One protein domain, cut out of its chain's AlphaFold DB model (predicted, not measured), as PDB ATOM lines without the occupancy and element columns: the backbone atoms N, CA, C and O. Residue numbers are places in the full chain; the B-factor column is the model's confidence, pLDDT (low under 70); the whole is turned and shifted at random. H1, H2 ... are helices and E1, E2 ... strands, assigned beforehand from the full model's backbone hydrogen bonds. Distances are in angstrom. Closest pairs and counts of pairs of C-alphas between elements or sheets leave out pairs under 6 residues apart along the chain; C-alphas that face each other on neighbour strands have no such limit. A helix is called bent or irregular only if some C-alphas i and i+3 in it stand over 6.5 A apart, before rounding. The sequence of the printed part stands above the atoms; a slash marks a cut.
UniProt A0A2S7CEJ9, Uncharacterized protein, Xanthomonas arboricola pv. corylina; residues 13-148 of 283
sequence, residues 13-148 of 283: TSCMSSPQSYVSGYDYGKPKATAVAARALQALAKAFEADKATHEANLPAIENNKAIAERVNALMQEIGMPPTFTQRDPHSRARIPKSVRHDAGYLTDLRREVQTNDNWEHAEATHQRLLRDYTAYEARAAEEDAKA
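Overview. This is residues 13 to 148 of the 283 residues of an uncharacterized protein of Xanthomonas arboricola pv. corylina (UniProt A0A2S7CEJ9). A long helix, H2, is bent into a wide V: H4 runs back side by side with its first arm, H2a, while beyond the end of its second arm, H2b, the chain goes through a hairpin of two strands, E1 and E2, and turns back along H2b in a short helix, H3. Another short helix, H1, packs across H2a at residues 36 to 40. The printed part has 136 residues, with four named helices and two named strands in the order H1, H2, E1, E2, H3, H4; the sheet, E1 - E2, is antiparallel, and the class is mostly helix. The whole is extended, with a radius of gyration of the C-alphas of 24.6 A, and flat, spanning 73 by 47 by 25 A.

Arrangement. H1, residues 19 to 25, touches H2a, residues 33 to 57, about perpendicular at 85 degrees; their closest C-alphas, those of Pro 19 and Ala 40, are 5.4 A apart. H2a is an arm of H2, residues 33 to 78, which by its hydrogen bonds was assigned as one helix but is bent: C-alphas 57 and 60 are 7.3 A apart. The other arm, H2b, residues 60 to 78, stands to H2a at a steep tilt of 53 degrees. E1, residues 84 to 88, and E2, residues 99 to 103, form an antiparallel hairpin, with 151 degrees between their directions; N 85 and O 102, at 2.9 A, and N 100 and O 87, at 2.8 A, are within hydrogen-bond range. H3, residues 105 to 113, is close to H2b but not clearly touching, at a shallow tilt of 8 degrees, opposite ways; the closest C-alphas, those of Ala 69 and Leu 110, are 6.6 A apart. H4, residues 120 to 148, touches H2a at a shallow tilt of 15 degrees, opposite ways, and the closest C-alphas, those of Ala 37 and Glu 138, are 5.2 A apart. H4 is apart from H2b and from H3. In H2a, H2b, H3 and H4 every O i to N i+4 pair is within hydrogen-bond range; in H1 it is 0 of 3, with 3 of 4 O i to N i+3 pairs within range.

Along the chain. H1 begins at C-alpha 19, at (-12.578, 26.650, -8.720); it is neither bent nor irregular, but only just: C-alphas 21 and 24 are 6.4 A apart. From first to last C-alpha, H2a measures 36.6 A, H2b 27.1 A and H4 41.4 A. C-alpha 60, where H2b begins, is at (-45.939, 15.585, -5.190), and H4 ends at C-alpha 148, at (6.515, 21.654, -14.716).

Size, cuts and confidence. The two C-alphas farthest apart, those of Ile 79 and Ala 148, are 74.9 A apart. The printed part has no cut, and no link is long. The model's mean pLDDT over the printed part is 91.8, and no printed residue is under 70.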
ATOM      1  N   THR A  13     -26.555  26.664  -6.797       88.94
ATOM      2  CA  THR A  13     -26.421  28.126  -6.951       88.94
ATOM      3  C   THR A  13     -25.544  28.773  -5.878       88.94
ATOM      4  O   THR A  13     -25.072  29.890  -6.066       88.94
ATOM      5  N   SER A  14     -25.312  28.070  -4.765       90.88
ATOM      6  CA  SER A  14     -24.422  28.507  -3.684       90.88
ATOM      7  C   SER A  14     -22.971  28.046  -3.879       90.88
ATOM      8  O   SER A  14     -22.100  28.427  -3.096       90.88
ATOM      9  N   CYS A  15     -22.686  27.220  -4.894       92.56
ATOM     10  CA  CYS A  15     -21.316  26.856  -5.242       92.56
ATOM     11  C   CYS A  15     -20.533  28.070  -5.756       92.56
ATOM     12  O   CYS A  15     -21.095  29.027  -6.293       92.56
ATOM     13  N   MET A  16     -19.207  28.027  -5.607       92.94
ATOM     14  CA  MET A  16     -18.361  29.137  -6.037       92.94
ATOM     15  C   MET A  16     -18.381  29.277  -7.563       92.94
ATOM     16  O   MET A  16     -18.373  28.291  -8.295       92.94
ATOM     17  N   SER A  17     -18.334  30.505  -8.068       88.81
ATOM     18  CA  SER A  17     -18.283  30.749  -9.515       88.81
ATOM     19  C   SER A  17     -16.967  30.296 -10.159       88.81
ATOM     20  O   SER A  17     -16.940  30.025 -11.355       88.81
ATOM     21  N   SER A  18     -15.885  30.200  -9.381       90.06
ATOM     22  CA  SER A  18     -14.562  29.775  -9.843       90.06
ATOM     23  C   SER A  18     -13.977  28.686  -8.935       90.06
ATOM     24  O   SER A  18     -14.038  28.830  -7.709       90.06
ATOM     25  N   PRO A  19     -13.326  27.642  -9.496       90.25
ATOM     26  CA  PRO A  19     -12.578  26.650  -8.720       90.25
ATOM     27  C   PRO A  19     -11.522  27.270  -7.801       90.25
ATOM     28  O   PRO A  19     -11.299  26.795  -6.691       90.25
ATOM     29  N   GLN A  20     -10.899  28.375  -8.221       89.81
ATOM     30  CA  GLN A  20      -9.837  29.032  -7.458       89.81
ATOM     31  C   GLN A  20     -10.328  29.595  -6.116       89.81
ATOM     32  O   GLN A  20      -9.555  29.716  -5.168       89.81
ATOM     33  N   SER A  21     -11.623  29.879  -5.989       90.50
ATOM     34  CA  SER A  21     -12.219  30.324  -4.729       90.50
ATOM     35  C   SER A  21     -12.198  29.244  -3.641       90.50
ATOM     36  O   SER A  21     -12.308  29.581  -2.467       90.50
ATOM     37  N   TYR A  22     -11.999  27.966  -3.992       88.06
ATOM     38  CA  TYR A  22     -11.849  26.873  -3.020       88.06
ATOM     39  C   TYR A  22     -10.456  26.809  -2.372       88.06
ATOM     40  O   TYR A  22     -10.260  26.032  -1.436       88.06
ATOM     41  N   VAL A  23      -9.501  27.637  -2.815       88.12
ATOM     42  CA  VAL A  23      -8.161  27.742  -2.206       88.12
ATOM     43  C   VAL A  23      -8.238  28.200  -0.749       88.12
ATOM     44  O   VAL A  23      -7.465  27.721   0.074       88.12
ATOM     45  N   SER A  24      -9.194  29.070  -0.406       84.19
ATOM     46  CA  SER A  24      -9.375  29.593   0.958       84.19
ATOM     47  C   SER A  24      -9.732  28.523   1.993       84.19
ATOM     48  O   SER A  24      -9.611  28.770   3.185       84.19
ATOM     49  N   GLY A  25     -10.159  27.336   1.553       79.50
ATOM     50  CA  GLY A  25     -10.461  26.207   2.430       79.50
ATOM     51  C   GLY A  25      -9.251  25.346   2.802       79.50
ATOM     52  O   GLY A  25      -9.461  24.263   3.351       79.50
ATOM     53  N   TYR A  26      -8.030  25.745   2.434       84.69
ATOM     54  CA  TYR A  26      -6.788  25.074   2.818       84.69
ATOM     55  C   TYR A  26      -6.077  25.878   3.911       84.69
ATOM     56  O   TYR A  26      -5.745  27.042   3.703       84.69
ATOM     57  N   ASP A  27      -5.815  25.236   5.053       77.56
ATOM     58  CA  ASP A  27      -5.267  25.906   6.241       77.56
ATOM     59  C   ASP A  27      -3.756  26.185   6.147       77.56
ATOM     60  O   ASP A  27      -3.249  27.083   6.815       77.56
ATOM     61  N   TYR A  28      -3.019  25.428   5.323       76.50
ATOM     62  CA  TYR A  28      -1.561  25.523   5.222       76.50
ATOM     63  C   TYR A  28      -1.044  25.372   3.789       76.50
ATOM     64  O   TYR A  28      -1.365  24.414   3.084       76.50
ATOM     65  N   GLY A  29      -0.146  26.286   3.407       79.19
ATOM     66  CA  GLY A  29       0.561  26.271   2.127       79.19
ATOM     67  C   GLY A  29      -0.302  26.666   0.926       79.19
ATOM     68  O   GLY A  29      -1.516  26.817   1.017       79.19
ATOM     69  N   LYS A  30       0.342  26.853  -0.233       83.88
ATOM     70  CA  LYS A  30      -0.372  27.028  -1.506       83.88
ATOM     71  C   LYS A  30      -0.751  25.637  -2.034       83.88
ATOM     72  O   LYS A  30       0.161  24.886  -2.391       83.88
ATOM     73  N   PRO A  31      -2.042  25.260  -2.068       87.81
ATOM     74  CA  PRO A  31      -2.441  23.956  -2.580       87.81
ATOM     75  C   PRO A  31      -2.125  23.851  -4.074       87.81
ATOM     76  O   PRO A  31      -2.162  24.843  -4.806       87.81
ATOM     77  N   LYS A  32      -1.839  22.633  -4.542       88.62
ATOM     78  CA  LYS A  32      -1.695  22.369  -5.978       88.62
ATOM     79  C   LYS A  32      -3.022  22.640  -6.687       88.62
ATOM     80  O   LYS A  32      -4.076  22.260  -6.178       88.62
ATOM     81  N   ALA A  33      -2.964  23.223  -7.884       90.38
ATOM     82  CA  ALA A  33      -4.150  23.522  -8.687       90.38
ATOM     83  C   ALA A  33      -5.014  22.271  -8.952       90.38
ATOM     84  O   ALA A  33      -6.238  22.346  -8.905       90.38
ATOM     85  N   THR A  34      -4.393  21.098  -9.113       90.94
ATOM     86  CA  THR A  34      -5.088  19.808  -9.265       90.94
ATOM     87  C   THR A  34      -5.904  19.417  -8.028       90.94
ATOM     88  O   THR A  34      -7.033  18.951  -8.152       90.94
ATOM     89  N   ALA A  35      -5.385  19.666  -6.823       91.12
ATOM     90  CA  ALA A  35      -6.108  19.402  -5.579       91.12
ATOM     91  C   ALA A  35      -7.299  20.358  -5.401       91.12
ATOM     92  O   ALA A  35      -8.375  19.944  -4.967       91.12
ATOM     93  N   VAL A  36      -7.122  21.625  -5.786       93.31
ATOM     94  CA  VAL A  36      -8.190  22.635  -5.782       93.31
ATOM     95  C   VAL A  36      -9.300  22.251  -6.763       93.31
ATOM     96  O   VAL A  36     -10.475  22.307  -6.402       93.31
ATOM     97  N   ALA A  37      -8.937  21.807  -7.972       92.88
ATOM     98  CA  ALA A  37      -9.880  21.336  -8.984       92.88
ATOM     99  C   ALA A  37     -10.716  20.150  -8.476       92.88
ATOM    100  O   ALA A  37     -11.946  20.193  -8.525       92.88
ATOM    101  N   ALA A  38     -10.058  19.141  -7.897       93.25
ATOM    102  CA  ALA A  38     -10.723  17.967  -7.339       93.25
ATOM    103  C   ALA A  38     -11.722  18.338  -6.228       93.25
ATOM    104  O   ALA A  38     -12.854  17.850  -6.209       93.25
ATOM    105  N   ARG A  39     -11.343  19.258  -5.328       93.62
ATOM    106  CA  ARG A  39     -12.235  19.745  -4.266       93.62
ATOM    107  C   ARG A  39     -13.447  20.489  -4.823       93.62
ATOM    108  O   ARG A  39     -14.555  20.298  -4.321       93.62
ATOM    109  N   ALA A  40     -13.248  21.330  -5.837       94.50
ATOM    110  CA  ALA A  40     -14.330  22.068  -6.481       94.50
ATOM    111  C   ALA A  40     -15.343  21.107  -7.132       94.50
ATOM    112  O   ALA A  40     -16.544  21.227  -6.891       94.50
ATOM    113  N   LEU A  41     -14.865  20.097  -7.869       95.50
ATOM    114  CA  LEU A  41     -15.712  19.061  -8.473       95.50
ATOM    115  C   LEU A  41     -16.480  18.250  -7.422       95.50
ATOM    116  O   LEU A  41     -17.683  18.038  -7.569       95.50
ATOM    117  N   GLN A  42     -15.825  17.859  -6.327       95.38
ATOM    118  CA  GLN A  42     -16.483  17.145  -5.231       95.38
ATOM    119  C   GLN A  42     -17.586  17.989  -4.573       95.38
ATOM    120  O   GLN A  42     -18.665  17.477  -4.266       95.38
ATOM    121  N   ALA A  43     -17.333  19.283  -4.352       95.06
ATOM    122  CA  ALA A  43     -18.316  20.196  -3.778       95.06
ATOM    123  C   ALA A  43     -19.529  20.383  -4.704       95.06
ATOM    124  O   ALA A  43     -20.661  20.359  -4.222       95.06
ATOM    125  N   LEU A  44     -19.295  20.516  -6.014       96.00
ATOM    126  CA  LEU A  44     -20.352  20.630  -7.018       96.00
ATOM    127  C   LEU A  44     -21.211  19.362  -7.084       96.00
ATOM    128  O   LEU A  44     -22.435  19.457  -7.039       96.00
ATOM    129  N   ALA A  45     -20.584  18.182  -7.115       96.00
ATOM    130  CA  ALA A  45     -21.294  16.903  -7.133       96.00
ATOM    131  C   ALA A  45     -22.177  16.728  -5.889       96.00
ATOM    132  O   ALA A  45     -23.351  16.377  -5.992       96.00
ATOM    133  N   LYS A  46     -21.647  17.054  -4.703       96.50
ATOM    134  CA  LYS A  46     -22.416  17.006  -3.451       96.50
ATOM    135  C   LYS A  46     -23.612  17.965  -3.469       96.50
ATOM    136  O   LYS A  46     -24.677  17.614  -2.968       96.50
ATOM    137  N   ALA A  47     -23.432  19.172  -4.004       95.88
ATOM    138  CA  ALA A  47     -24.502  20.158  -4.110       95.88
ATOM    139  C   ALA A  47     -25.596  19.717  -5.094       95.88
ATOM    140  O   ALA A  47     -26.777  19.871  -4.794       95.88
ATOM    141  N   PHE A  48     -25.211  19.124  -6.225       95.75
ATOM    142  CA  PHE A  48     -26.152  18.608  -7.217       95.75
ATOM    143  C   PHE A  48     -27.015  17.471  -6.663       95.75
ATOM    144  O   PHE A  48     -28.233  17.516  -6.796       95.75
ATOM    145  N   GLU A  49     -26.416  16.503  -5.963       96.50
ATOM    146  CA  GLU A  49     -27.172  15.419  -5.318       96.50
ATOM    147  C   GLU A  49     -28.138  15.940  -4.240       96.50
ATOM    148  O   GLU A  49     -29.253  15.435  -4.106       96.50
ATOM    149  N   ALA A  50     -27.757  16.986  -3.498       95.62
ATOM    150  CA  ALA A  50     -28.633  17.605  -2.503       95.62
ATOM    151  C   ALA A  50     -29.847  18.311  -3.136       95.62
ATOM    152  O   ALA A  50     -30.974  18.147  -2.657       95.62
ATOM    153  N   ASP A  51     -29.641  19.072  -4.216       95.88
ATOM    154  CA  ASP A  51     -30.746  19.701  -4.951       95.88
ATOM    155  C   ASP A  51     -31.628  18.635  -5.627       95.88
ATOM    156  O   ASP A  51     -32.849  18.755  -5.599       95.88
ATOM    157  N   LYS A  52     -31.041  17.546  -6.147       96.12
ATOM    158  CA  LYS A  52     -31.786  16.443  -6.771       96.12
ATOM    159  C   LYS A  52     -32.728  15.764  -5.781       96.12
ATOM    160  O   LYS A  52     -33.913  15.612  -6.061       96.12
ATOM    161  N   ALA A  53     -32.220  15.421  -4.597       95.81
ATOM    162  CA  ALA A  53     -33.032  14.841  -3.532       95.81
ATOM    163  C   ALA A  53     -34.155  15.795  -3.080       95.81
ATOM    164  O   ALA A  53     -35.267  15.359  -2.783       95.81
ATOM    165  N   THR A  54     -33.879  17.104  -3.058       95.12
ATOM    166  CA  THR A  54     -34.883  18.133  -2.741       95.12
ATOM    167  C   THR A  54     -35.982  18.173  -3.804       95.12
ATOM    168  O   THR A  54     -37.162  18.169  -3.455       95.12
ATOM    169  N   HIS A  55     -35.613  18.148  -5.086       96.00
ATOM    170  CA  HIS A  55     -36.563  18.135  -6.195       96.00
ATOM    171  C   HIS A  55     -37.465  16.899  -6.165       96.00
ATOM    172  O   HIS A  55     -38.689  17.025  -6.205       96.00
ATOM    173  N   GLU A  56     -36.877  15.710  -6.000       95.44
ATOM    174  CA  GLU A  56     -37.617  14.447  -5.909       95.44
ATOM    175  C   GLU A  56     -38.637  14.460  -4.755       95.44
ATOM    176  O   GLU A  56     -39.771  14.008  -4.927       95.44
ATOM    177  N   ALA A  57     -38.284  15.047  -3.606       95.19
ATOM    178  CA  ALA A  57     -39.204  15.210  -2.479       95.19
ATOM    179  C   ALA A  57     -40.326  16.236  -2.746       95.19
ATOM    180  O   ALA A  57     -41.432  16.094  -2.219       95.19
ATOM    181  N   ASN A  58     -40.065  17.261  -3.564       95.56
ATOM    182  CA  ASN A  58     -41.024  18.316  -3.898       95.56
ATOM    183  C   ASN A  58     -42.029  17.927  -4.992       95.56
ATOM    184  O   ASN A  58     -43.084  18.559  -5.069       95.56
ATOM    185  N   LEU A  59     -41.741  16.930  -5.837       94.69
ATOM    186  CA  LEU A  59     -42.604  16.515  -6.955       94.69
ATOM    187  C   LEU A  59     -44.104  16.408  -6.600       94.69
ATOM    188  O   LEU A  59     -44.907  17.087  -7.248       94.69
ATOM    189  N   PRO A  60     -44.521  15.669  -5.549       94.81
ATOM    190  CA  PRO A  60     -45.939  15.585  -5.190       94.81
ATOM    191  C   PRO A  60     -46.524  16.937  -4.745       94.81
ATOM    192  O   PRO A  60     -47.698  17.227  -4.997       94.81
ATOM    193  N   ALA A  61     -45.721  17.790  -4.097       94.75
ATOM    194  CA  ALA A  61     -46.133  19.135  -3.698       94.75
ATOM    195  C   ALA A  61     -46.356  20.043  -4.914       94.75
ATOM    196  O   ALA A  61     -47.373  20.738  -4.985       94.75
ATOM    197  N   ILE A  62     -45.451  19.978  -5.894       94.81
ATOM    198  CA  ILE A  62     -45.528  20.709  -7.160       94.81
ATOM    199  C   ILE A  62     -46.789  20.319  -7.937       94.81
ATOM    200  O   ILE A  62     -47.533  21.202  -8.364       94.81
ATOM    201  N   GLU A  63     -47.057  19.022  -8.102       95.06
ATOM    202  CA  GLU A  63     -48.223  18.529  -8.846       95.06
ATOM    203  C   GLU A  63     -49.548  18.981  -8.216       95.06
ATOM    204  O   GLU A  63     -50.418  19.523  -8.902       95.06
ATOM    205  N   ASN A  64     -49.693  18.849  -6.896       94.94
ATOM    206  CA  ASN A  64     -50.889  19.317  -6.192       94.94
ATOM    207  C   ASN A  64     -51.040  20.845  -6.253       94.94
ATOM    208  O   ASN A  64     -52.152  21.339  -6.439       94.94
ATOM    209  N   ASN A  65     -49.951  21.605  -6.113       95.38
ATOM    210  CA  ASN A  65     -50.006  23.063  -6.197       95.38
ATOM    211  C   ASN A  65     -50.380  23.535  -7.612       95.38
ATOM    212  O   ASN A  65     -51.181  24.462  -7.739       95.38
ATOM    213  N   LYS A  66     -49.895  22.862  -8.669       95.06
ATOM    214  CA  LYS A  66     -50.337  23.096 -10.057       95.06
ATOM    215  C   LYS A  66     -51.842  22.860 -10.208       95.06
ATOM    216  O   LYS A  66     -52.545  23.751 -10.675       95.06
ATOM    217  N   ALA A  67     -52.351  21.735  -9.704       95.56
ATOM    218  CA  ALA A  67     -53.783  21.430  -9.742       95.56
ATOM    219  C   ALA A  67     -54.639  22.461  -8.973       95.56
ATOM    220  O   ALA A  67     -55.735  22.822  -9.408       95.56
ATOM    221  N   ILE A  68     -54.150  22.975  -7.837       94.25
ATOM    222  CA  ILE A  68     -54.820  24.052  -7.088       94.25
ATOM    223  C   ILE A  68     -54.841  25.347  -7.905       94.25
ATOM    224  O   ILE A  68     -55.898  25.968  -8.015       94.25
ATOM    225  N   ALA A  69     -53.705  25.749  -8.480       93.81
ATOM    226  CA  ALA A  69     -53.609  26.960  -9.288       93.81
ATOM    227  C   ALA A  69     -54.538  26.899 -10.512       93.81
ATOM    228  O   ALA A  69     -55.270  27.852 -10.778       93.81
ATOM    229  N   GLU A  70     -54.578  25.760 -11.208       94.81
ATOM    230  CA  GLU A  70     -55.496  25.514 -12.326       94.81
ATOM    231  C   GLU A  70     -56.962  25.621 -11.901       94.81
ATOM    232  O   GLU A  70     -57.749  26.299 -12.560       94.81
ATOM    233  N   ARG A  71     -57.328  25.026 -10.760       94.38
ATOM    234  CA  ARG A  71     -58.698  25.093 -10.241       94.38
ATOM    235  C   ARG A  71     -59.120  26.516  -9.877       94.38
ATOM    236  O   ARG A  71     -60.254  26.897 -10.158       94.38
ATOM    237  N   VAL A  72     -58.239  27.298  -9.250       93.12
ATOM    238  CA  VAL A  72     -58.530  28.706  -8.926       93.12
ATOM    239  C   VAL A  72     -58.668  29.531 -10.205       93.12
ATOM    240  O   VAL A  72     -59.605  30.318 -10.315       93.12
ATOM    241  N   ASN A  73     -57.797  29.314 -11.195       92.81
ATOM    242  CA  ASN A  73     -57.897  29.979 -12.495       92.81
ATOM    243  C   ASN A  73     -59.217  29.651 -13.208       92.81
ATOM    244  O   ASN A  73     -59.883  30.561 -13.695       92.81
ATOM    245  N   ALA A  74     -59.625  28.379 -13.228       94.12
ATOM    246  CA  ALA A  74     -60.884  27.950 -13.834       94.12
ATOM    247  C   ALA A  74     -62.100  28.589 -13.143       94.12
ATOM    248  O   ALA A  74     -62.973  29.124 -13.821       94.12
ATOM    249  N   LEU A  75     -62.118  28.616 -11.805       95.00
ATOM    250  CA  LEU A  75     -63.187  29.261 -11.037       95.00
ATOM    251  C   LEU A  75     -63.293  30.757 -11.358       95.00
ATOM    252  O   LEU A  75     -64.389  31.272 -11.560       95.00
ATOM    253  N   MET A  76     -62.158  31.460 -11.415       93.50
ATOM    254  CA  MET A  76     -62.132  32.890 -11.731       93.50
ATOM    255  C   MET A  76     -62.625  33.165 -13.157       93.50
ATOM    256  O   MET A  76     -63.351  34.132 -13.382       93.50
ATOM    257  N   GLN A  77     -62.294  32.298 -14.114       93.44
ATOM    258  CA  GLN A  77     -62.816  32.393 -15.478       93.44
ATOM    259  C   GLN A  77     -64.327  32.131 -15.542       93.44
ATOM    260  O   GLN A  77     -65.034  32.867 -16.226       93.44
ATOM    261  N   GLU A  78     -64.830  31.137 -14.807       95.38
ATOM    262  CA  GLU A  78     -66.256  30.784 -14.763       95.38
ATOM    263  C   GLU A  78     -67.124  31.931 -14.227       95.38
ATOM    264  O   GLU A  78     -68.165  32.241 -14.803       95.38
ATOM    265  N   ILE A  79     -66.669  32.627 -13.179       94.44
ATOM    266  CA  ILE A  79     -67.372  33.804 -12.635       94.44
ATOM    267  C   ILE A  79     -67.204  35.069 -13.499       94.44
ATOM    268  O   ILE A  79     -67.691  36.136 -13.127       94.44
ATOM    269  N   GLY A  80     -66.492  34.979 -14.628       91.50
ATOM    270  CA  GLY A  80     -66.250  36.095 -15.542       91.50
ATOM    271  C   GLY A  80     -65.205  37.105 -15.057       91.50
ATOM    272  O   GLY A  80     -65.180  38.234 -15.548       91.50
ATOM    273  N   MET A  81     -64.339  36.735 -14.106       91.38
ATOM    274  CA  MET A  81     -63.255  37.603 -13.641       91.38
ATOM    275  C   MET A  81     -62.159  37.687 -14.716       91.38
ATOM    276  O   MET A  81     -61.547  36.669 -15.057       91.38
ATOM    277  N   PRO A  82     -61.844  38.882 -15.246       89.25
ATOM    278  CA  PRO A  82     -60.806  39.014 -16.256       89.25
ATOM    279  C   PRO A  82     -59.412  38.741 -15.653       89.25
ATOM    280  O   PRO A  82     -59.129  39.162 -14.530       89.25
ATOM    281  N   PRO A  83     -58.496  38.083 -16.391       89.81
ATOM    282  CA  PRO A  83     -57.138  37.788 -15.916       89.81
ATOM    283  C   PRO A  83     -56.236  39.026 -15.879       89.81
ATOM    284  O   PRO A  83     -55.191  39.022 -15.235       89.81
ATOM    285  N   THR A  84     -56.625  40.093 -16.570       93.62
ATOM    286  CA  THR A  84     -55.880  41.348 -16.628       93.62
ATOM    287  C   THR A  84     -56.839  42.516 -16.579       93.62
ATOM    288  O   THR A  84     -57.925  42.443 -17.158       93.62
ATOM    289  N   PHE A  85     -56.406  43.623 -15.997       91.19
ATOM    290  CA  PHE A  85     -57.099  44.896 -16.104       91.19
ATOM    291  C   PHE A  85     -56.137  45.965 -16.609       91.19
ATOM    292  O   PHE A  85     -54.917  45.864 -16.476       91.19
ATOM    293  N   THR A  86     -56.687  46.992 -17.241       91.69
ATOM    294  CA  THR A  86     -55.907  48.127 -17.727       91.69
ATOM    295  C   THR A  86     -56.244  49.350 -16.909       91.69
ATOM    296  O   THR A  86     -57.417  49.700 -16.777       91.69
ATOM    297  N   GLN A  87     -55.219  50.029 -16.414       91.06
ATOM    298  CA  GLN A  87     -55.362  51.299 -15.724       91.06
ATOM    299  C   GLN A  87     -54.661  52.389 -16.531       91.06
ATOM    300  O   GLN A  87     -53.661  52.146 -17.208       91.06
ATOM    301  N   ARG A  88     -55.195  53.611 -16.487       86.94
ATOM    302  CA  ARG A  88     -54.488  54.780 -17.017       86.94
ATOM    303  C   ARG A  88     -53.218  54.998 -16.199       86.94
ATOM    304  O   ARG A  88     -53.303  55.084 -14.979       86.94
ATOM    305  N   ASP A  89     -52.082  55.144 -16.876       88.38
ATOM    306  CA  ASP A  89     -50.808  55.465 -16.235       88.38
ATOM    307  C   ASP A  89     -50.903  56.835 -15.531       88.38
ATOM    308  O   ASP A  89     -51.066  57.859 -16.215       88.38
ATOM    309  N   PRO A  90     -50.806  56.890 -14.190       82.62
ATOM    310  CA  PRO A  90     -50.880  58.145 -13.448       82.62
ATOM    311  C   PRO A  90     -49.644  59.034 -13.661       82.62
ATOM    312  O   PRO A  90     -49.713  60.235 -13.408       82.62
ATOM    313  N   HIS A  91     -48.530  58.484 -14.155       86.44
ATOM    314  CA  HIS A  91     -47.277  59.207 -14.382       86.44
ATOM    315  C   HIS A  91     -47.078  59.649 -15.840       86.44
ATOM    316  O   HIS A  91     -46.106  60.344 -16.155       86.44
ATOM    317  N   SER A  92     -48.001  59.301 -16.739       82.19
ATOM    318  CA  SER A  92     -47.906  59.678 -18.147       82.19
ATOM    319  C   SER A  92     -48.164  61.174 -18.353       82.19
ATOM    320  O   SER A  92     -49.251  61.679 -18.082       82.19
ATOM    321  N   ARG A  93     -47.168  61.883 -18.903       82.44
ATOM    322  CA  ARG A  93     -47.255  63.310 -19.285       82.44
ATOM    323  C   ARG A  93     -47.656  63.533 -20.751       82.44
ATOM    324  O   ARG A  93     -47.590  64.654 -21.246       82.44
ATOM    325  N   ALA A  94     -48.011  62.470 -21.473       82.75
ATOM    326  CA  ALA A  94     -48.372  62.548 -22.884       82.75
ATOM    327  C   ALA A  94     -49.772  63.159 -23.083       82.75
ATOM    328  O   ALA A  94     -50.665  62.964 -22.260       82.75
ATOM    329  N   ARG A  95     -49.982  63.838 -24.223       82.62
ATOM    330  CA  ARG A  95     -51.287  64.412 -24.619       82.62
ATOM    331  C   ARG A  95     -52.413  63.366 -24.638       82.62
ATOM    332  O   ARG A  95     -53.551  63.698 -24.333       82.62
ATOM    333  N   ILE A  96     -52.085  62.120 -24.983       84.06
ATOM    334  CA  ILE A  96     -52.951  60.949 -24.820       84.06
ATOM    335  C   ILE A  96     -52.256  60.032 -23.803       84.06
ATOM    336  O   ILE A  96     -51.209  59.465 -24.128       84.06
ATOM    337  N   PRO A  97     -52.779  59.927 -22.569       83.00
ATOM    338  CA  PRO A  97     -52.186  59.105 -21.520       83.00
ATOM    339  C   PRO A  97     -52.110  57.639 -21.937       83.00
ATOM    340  O   PRO A  97     -53.084  57.078 -22.441       83.00
ATOM    341  N   LYS A  98     -50.959  57.009 -21.698       89.19
ATOM    342  CA  LYS A  98     -50.789  55.574 -21.942       89.19
ATOM    343  C   LYS A  98     -51.571  54.765 -20.901       89.19
ATOM    344  O   LYS A  98     -51.725  55.195 -19.758       89.19
ATOM    345  N   SER A  99     -52.065  53.595 -21.292       90.38
ATOM    346  CA  SER A  99     -52.597  52.599 -20.362       90.38
ATOM    347  C   SER A  99     -51.510  51.590 -19.997       90.38
ATOM    348  O   SER A  99     -50.709  51.190 -20.842       90.38
ATOM    349  N   VAL A 100     -51.486  51.181 -18.730       91.06
ATOM    350  CA  VAL A 100     -50.662  50.077 -18.233       91.06
ATOM    351  C   VAL A 100     -51.569  48.870 -18.047       91.06
ATOM    352  O   VAL A 100     -52.666  48.974 -17.490       91.06
ATOM    353  N   ARG A 101     -51.125  47.721 -18.556       91.81
ATOM    354  CA  ARG A 101     -51.777  46.434 -18.322       91.81
ATOM    355  C   ARG A 101     -51.224  45.841 -17.029       91.81
ATOM    356  O   ARG A 101     -50.012  45.737 -16.878       91.81
ATOM    357  N   HIS A 102     -52.122  45.427 -16.148       91.56
ATOM    358  CA  HIS A 102     -51.812  44.725 -14.912       91.56
ATOM    359  C   HIS A 102     -52.462  43.344 -14.922       91.56
ATOM    360  O   HIS A 102     -53.562  43.169 -15.455       91.56
ATOM    361  N   ASP A 103     -51.789  42.378 -14.306       92.06
ATOM    362  CA  ASP A 103     -52.393  41.090 -13.982       92.06
ATOM    363  C   ASP A 103     -53.438  41.278 -12.876       92.06
ATOM    364  O   ASP A 103     -53.305  42.143 -12.006       92.06
ATOM    365  N   ALA A 104     -54.486  40.459 -12.894       90.88
ATOM    366  CA  ALA A 104     -55.458  40.426 -11.814       90.88
ATOM    367  C   ALA A 104     -54.785  40.047 -10.482       90.88
ATOM    368  O   ALA A 104     -53.882  39.208 -10.439       90.88
ATOM    369  N   GLY A 105     -55.248  40.643  -9.378       91.50
ATOM    370  CA  GLY A 105     -54.634  40.464  -8.054       91.50
ATOM    371  C   GLY A 105     -54.513  38.996  -7.633       91.50
ATOM    372  O   GLY A 105     -53.450  38.575  -7.184       91.50
ATOM    373  N   TYR A 106     -55.544  38.187  -7.908       90.12
ATOM    374  CA  TYR A 106     -55.545  36.761  -7.570       90.12
ATOM    375  C   TYR A 106     -54.418  35.975  -8.259       90.12
ATOM    376  O   TYR A 106     -53.906  35.028  -7.674       90.12
ATOM    377  N   LEU A 107     -53.985  36.367  -9.466       91.62
ATOM    378  CA  LEU A 107     -52.850  35.729 -10.148       91.62
ATOM    379  C   LEU A 107     -51.529  36.049  -9.448       91.62
ATOM    380  O   LEU A 107     -50.644  35.199  -9.374       91.62
ATOM    381  N   THR A 108     -51.398  37.266  -8.918       90.69
ATOM    382  CA  THR A 108     -50.222  37.669  -8.137       90.69
ATOM    383  C   THR A 108     -50.164  36.903  -6.820       90.69
ATOM    384  O   THR A 108     -49.113  36.363  -6.476       90.69
ATOM    385  N   ASP A 109     -51.294  36.794  -6.117       91.75
ATOM    386  CA  ASP A 109     -51.375  36.019  -4.877       91.75
ATOM    387  C   ASP A 109     -51.154  34.521  -5.127       91.75
ATOM    388  O   ASP A 109     -50.417  33.885  -4.377       91.75
ATOM    389  N   LEU A 110     -51.683  33.962  -6.224       91.75
ATOM    390  CA  LEU A 110     -51.397  32.580  -6.625       91.75
ATOM    391  C   LEU A 110     -49.898  32.348  -6.833       91.75
ATOM    392  O   LEU A 110     -49.370  31.377  -6.309       91.75
ATOM    393  N   ARG A 111     -49.189  33.241  -7.533       90.56
ATOM    394  CA  ARG A 111     -47.731  33.106  -7.718       90.56
ATOM    395  C   ARG A 111     -46.954  33.214  -6.403       90.56
ATOM    396  O   ARG A 111     -45.904  32.589  -6.278       90.56
ATOM    397  N   ARG A 112     -47.428  34.025  -5.450       89.06
ATOM    398  CA  ARG A 112     -46.761  34.230  -4.153       89.06
ATOM    399  C   ARG A 112     -46.970  33.047  -3.208       89.06
ATOM    400  O   ARG A 112     -46.007  32.584  -2.606       89.06
ATOM    401  N   GLU A 113     -48.210  32.580  -3.089       90.25
ATOM    402  CA  GLU A 113     -48.619  31.589  -2.085       90.25
ATOM    403  C   GLU A 113     -48.606  30.152  -2.625       90.25
ATOM    404  O   GLU A 113     -48.281  29.215  -1.899       90.25
ATOM    405  N   VAL A 114     -48.939  29.954  -3.904       91.62
ATOM    406  CA  VAL A 114     -48.997  28.637  -4.556       91.62
ATOM    407  C   VAL A 114     -47.755  28.459  -5.417       91.62
ATOM    408  O   VAL A 114     -47.782  28.598  -6.638       91.62
ATOM    409  N   GLN A 115     -46.632  28.153  -4.770       92.00
ATOM    410  CA  GLN A 115     -45.404  27.837  -5.496       92.00
ATOM    411  C   GLN A 115     -45.615  26.562  -6.324       92.00
ATOM    412  O   GLN A 115     -46.055  25.543  -5.801       92.00
ATOM    413  N   THR A 116     -45.311  26.618  -7.621       91.69
ATOM    414  CA  THR A 116     -45.434  25.484  -8.561       91.69
ATOM    415  C   THR A 116     -44.092  25.062  -9.157       91.69
ATOM    416  O   THR A 116     -44.057  24.241 -10.072       91.69
ATOM    417  N   ASN A 117     -42.999  25.668  -8.692       91.38
ATOM    418  CA  ASN A 117     -41.636  25.416  -9.140       91.38
ATOM    419  C   ASN A 117     -40.680  25.576  -7.944       91.38
ATOM    420  O   ASN A 117     -40.862  26.459  -7.102       91.38
ATOM    421  N   ASP A 118     -39.671  24.720  -7.886       92.75
ATOM    422  CA  ASP A 118     -38.596  24.692  -6.897       92.75
ATOM    423  C   ASP A 118     -37.239  25.150  -7.463       92.75
ATOM    424  O   ASP A 118     -36.221  25.022  -6.787       92.75
ATOM    425  N   ASN A 119     -37.229  25.706  -8.679       94.12
ATOM    426  CA  ASN A 119     -36.062  26.159  -9.442       94.12
ATOM    427  C   ASN A 119     -35.084  25.051  -9.866       94.12
ATOM    428  O   ASN A 119     -33.938  25.355 -10.209       94.12
ATOM    429  N   TRP A 120     -35.523  23.788  -9.916       94.44
ATOM    430  CA  TRP A 120     -34.679  22.669 -10.347       94.44
ATOM    431  C   TRP A 120     -34.042  22.875 -11.733       94.44
ATOM    432  O   TRP A 120     -32.829  22.735 -11.874       94.44
ATOM    433  N   GLU A 121     -34.811  23.316 -12.736       94.00
ATOM    434  CA  GLU A 121     -34.297  23.568 -14.097       94.00
ATOM    435  C   GLU A 121     -33.137  24.583 -14.110       94.00
ATOM    436  O   GLU A 121     -32.157  24.442 -14.845       94.00
ATOM    437  N   HIS A 122     -33.218  25.611 -13.258       93.56
ATOM    438  CA  HIS A 122     -32.158  26.605 -13.123       93.56
ATOM    439  C   HIS A 122     -30.920  26.030 -12.420       93.56
ATOM    440  O   HIS A 122     -29.788  26.333 -12.815       93.56
ATOM    441  N   ALA A 123     -31.121  25.195 -11.395       93.62
ATOM    442  CA  ALA A 123     -30.042  24.494 -10.707       93.62
ATOM    443  C   ALA A 123     -29.314  23.527 -11.656       93.62
ATOM    444  O   ALA A 123     -28.084  23.532 -11.702       93.62
ATOM    445  N   GLU A 124     -30.045  22.781 -12.486       95.06
ATOM    446  CA  GLU A 124     -29.482  21.875 -13.490       95.06
ATOM    447  C   GLU A 124     -28.664  22.629 -14.550       95.06
ATOM    448  O   GLU A 124     -27.507  22.282 -14.810       95.06
ATOM    449  N   ALA A 125     -29.207  23.714 -15.113       95.25
ATOM    450  CA  ALA A 125     -28.479  24.548 -16.071       95.25
ATOM    451  C   ALA A 125     -27.199  25.147 -15.457       95.25
ATOM    452  O   ALA A 125     -26.139  25.185 -16.092       95.25
ATOM    453  N   THR A 126     -27.275  25.580 -14.195       94.75
ATOM    454  CA  THR A 126     -26.121  26.102 -13.453       94.75
ATOM    455  C   THR A 126     -25.078  25.014 -13.207       94.75
ATOM    456  O   THR A 126     -23.890  25.266 -13.411       94.75
ATOM    457  N   HIS A 127     -25.503  23.803 -12.839       95.75
ATOM    458  CA  HIS A 127     -24.625  22.650 -12.659       95.75
ATOM    459  C   HIS A 127     -23.873  22.320 -13.950       95.75
ATOM    460  O   HIS A 127     -22.651  22.209 -13.928       95.75
ATOM    461  N   GLN A 128     -24.570  22.239 -15.088       96.00
ATOM    462  CA  GLN A 128     -23.939  21.947 -16.379       96.00
ATOM    463  C   GLN A 128     -22.888  22.995 -16.759       96.00
ATOM    464  O   GLN A 128     -21.812  22.641 -17.245       96.00
ATOM    465  N   ARG A 129     -23.175  24.280 -16.520       96.12
ATOM    466  CA  ARG A 129     -22.202  25.359 -16.737       96.12
ATOM    467  C   ARG A 129     -20.983  25.196 -15.827       96.12
ATOM    468  O   ARG A 129     -19.864  25.147 -16.328       96.12
ATOM    469  N   LEU A 130     -21.194  25.068 -14.515       95.50
ATOM    470  CA  LEU A 130     -20.106  24.945 -13.540       95.50
ATOM    471  C   LEU A 130     -19.258  23.691 -13.778       95.50
ATOM    472  O   LEU A 130     -18.037  23.756 -13.684       95.50
ATOM    473  N   LEU A 131     -19.877  22.569 -14.150       96.62
ATOM    474  CA  LEU A 131     -19.172  21.330 -14.466       96.62
ATOM    475  C   LEU A 131     -18.213  21.523 -15.648       96.62
ATOM    476  O   LEU A 131     -17.065  21.080 -15.583       96.62
ATOM    477  N   ARG A 132     -18.642  22.224 -16.706       96.19
ATOM    478  CA  ARG A 132     -17.771  22.564 -17.846       96.19
ATOM    479  C   ARG A 132     -16.594  23.437 -17.416       96.19
ATOM    480  O   ARG A 132     -15.457  23.147 -17.775       96.19
ATOM    481  N   ASP A 133     -16.848  24.466 -16.614       94.06
ATOM    482  CA  ASP A 133     -15.796  25.385 -16.166       94.06
ATOM    483  C   ASP A 133     -14.782  24.689 -15.243       94.06
ATOM    484  O   ASP A 133     -13.571  24.905 -15.345       94.06
ATOM    485  N   TYR A 134     -15.266  23.817 -14.356       95.88
ATOM    486  CA  TYR A 134     -14.438  23.108 -13.382       95.88
ATOM    487  C   TYR A 134     -13.585  22.028 -14.052       95.88
ATOM    488  O   TYR A 134     -12.394  21.929 -13.762       95.88
ATOM    489  N   THR A 135     -14.152  21.271 -14.995       95.00
ATOM    490  CA  THR A 135     -13.403  20.275 -15.783       95.00
ATOM    491  C   THR A 135     -12.356  20.932 -16.688       95.00
ATOM    492  O   THR A 135     -11.225  20.457 -16.775       95.00
ATOM    493  N   ALA A 136     -12.663  22.087 -17.289       94.81
ATOM    494  CA  ALA A 136     -11.681  22.865 -18.050       94.81
ATOM    495  C   ALA A 136     -10.543  23.415 -17.169       94.81
ATOM    496  O   ALA A 136      -9.411  23.585 -17.626       94.81
ATOM    497  N   TYR A 137     -10.822  23.733 -15.904       94.19
ATOM    498  CA  TYR A 137      -9.789  24.110 -14.942       94.19
ATOM    499  C   TYR A 137      -8.912  22.914 -14.544       94.19
ATOM    500  O   TYR A 137      -7.691  23.047 -14.522       94.19
ATOM    501  N   GLU A 138      -9.510  21.748 -14.293       94.69
ATOM    502  CA  GLU A 138      -8.785  20.509 -13.987       94.69
ATOM    503  C   GLU A 138      -7.812  20.120 -15.107       94.69
ATOM    504  O   GLU A 138      -6.636  19.869 -14.838       94.69
ATOM    505  N   ALA A 139      -8.268  20.146 -16.364       94.00
ATOM    506  CA  ALA A 139      -7.433  19.834 -17.522       94.00
ATOM    507  C   ALA A 139      -6.218  20.773 -17.624       94.00
ATOM    508  O   ALA A 139      -5.084  20.314 -17.756       94.00
ATOM    509  N   ARG A 140      -6.434  22.086 -17.471       93.69
ATOM    510  CA  ARG A 140      -5.344  23.076 -17.469       93.69
ATOM    511  C   ARG A 140      -4.363  22.851 -16.320       93.69
ATOM    512  O   ARG A 140      -3.157  22.873 -16.539       93.69
ATOM    513  N   ALA A 141      -4.868  22.579 -15.118       92.62
ATOM    514  CA  ALA A 141      -4.029  22.291 -13.960       92.62
ATOM    515  C   ALA A 141      -3.165  21.031 -14.164       92.62
ATOM    516  O   ALA A 141      -2.006  21.008 -13.748       92.62
ATOM    517  N   ALA A 142      -3.706  19.997 -14.815       92.19
ATOM    518  CA  ALA A 142      -2.966  18.781 -15.145       92.19
ATOM    519  C   ALA A 142      -1.873  19.034 -16.197       92.19
ATOM    520  O   ALA A 142      -0.750  18.552 -16.042       92.19
ATOM    521  N   GLU A 143      -2.165  19.820 -17.237       92.69
ATOM    522  CA  GLU A 143      -1.173  20.207 -18.246       92.69
ATOM    523  C   GLU A 143      -0.025  21.032 -17.655       92.69
ATOM    524  O   GLU A 143       1.137  20.807 -17.993       92.69
ATOM    525  N   GLU A 144      -0.332  21.991 -16.782       90.75
ATOM    526  CA  GLU A 144       0.675  22.821 -16.117       90.75
ATOM    527  C   GLU A 144       1.584  21.988 -15.204       90.75
ATOM    528  O   GLU A 144       2.807  22.126 -15.269       90.75
ATOM    529  N   ASP A 145       1.018  21.070 -14.413       90.38
ATOM    530  CA  ASP A 145       1.797  20.168 -13.555       90.38
ATOM    531  C   ASP A 145       2.664  19.207 -14.390       90.38
ATOM    532  O   ASP A 145       3.830  18.977 -14.063       90.38
ATOM    533  N   ALA A 146       2.149  18.695 -15.514       90.75
ATOM    534  CA  ALA A 146       2.922  17.860 -16.433       90.75
ATOM    535  C   ALA A 146       4.094  18.626 -17.071       90.75
ATOM    536  O   ALA A 146       5.216  18.116 -17.106       90.75
ATOM    537  N   LYS A 147       3.865  19.866 -17.524       91.69
ATOM    538  CA  LYS A 147       4.914  20.739 -18.078       91.69
ATOM    539  C   LYS A 147       5.985  21.063 -17.038       91.69
ATOM    540  O   LYS A 147       7.170  20.983 -17.351       91.69
ATOM    541  N   ALA A 148       5.583  21.375 -15.806       90.81
ATOM    542  CA  ALA A 148       6.515  21.654 -14.716       90.81
ATOM    543  C   ALA A 148       7.396  20.438 -14.392       90.81
ATOM    544  O   ALA A 148       8.612  20.572 -14.275       90.81
TER     545      ALA A 148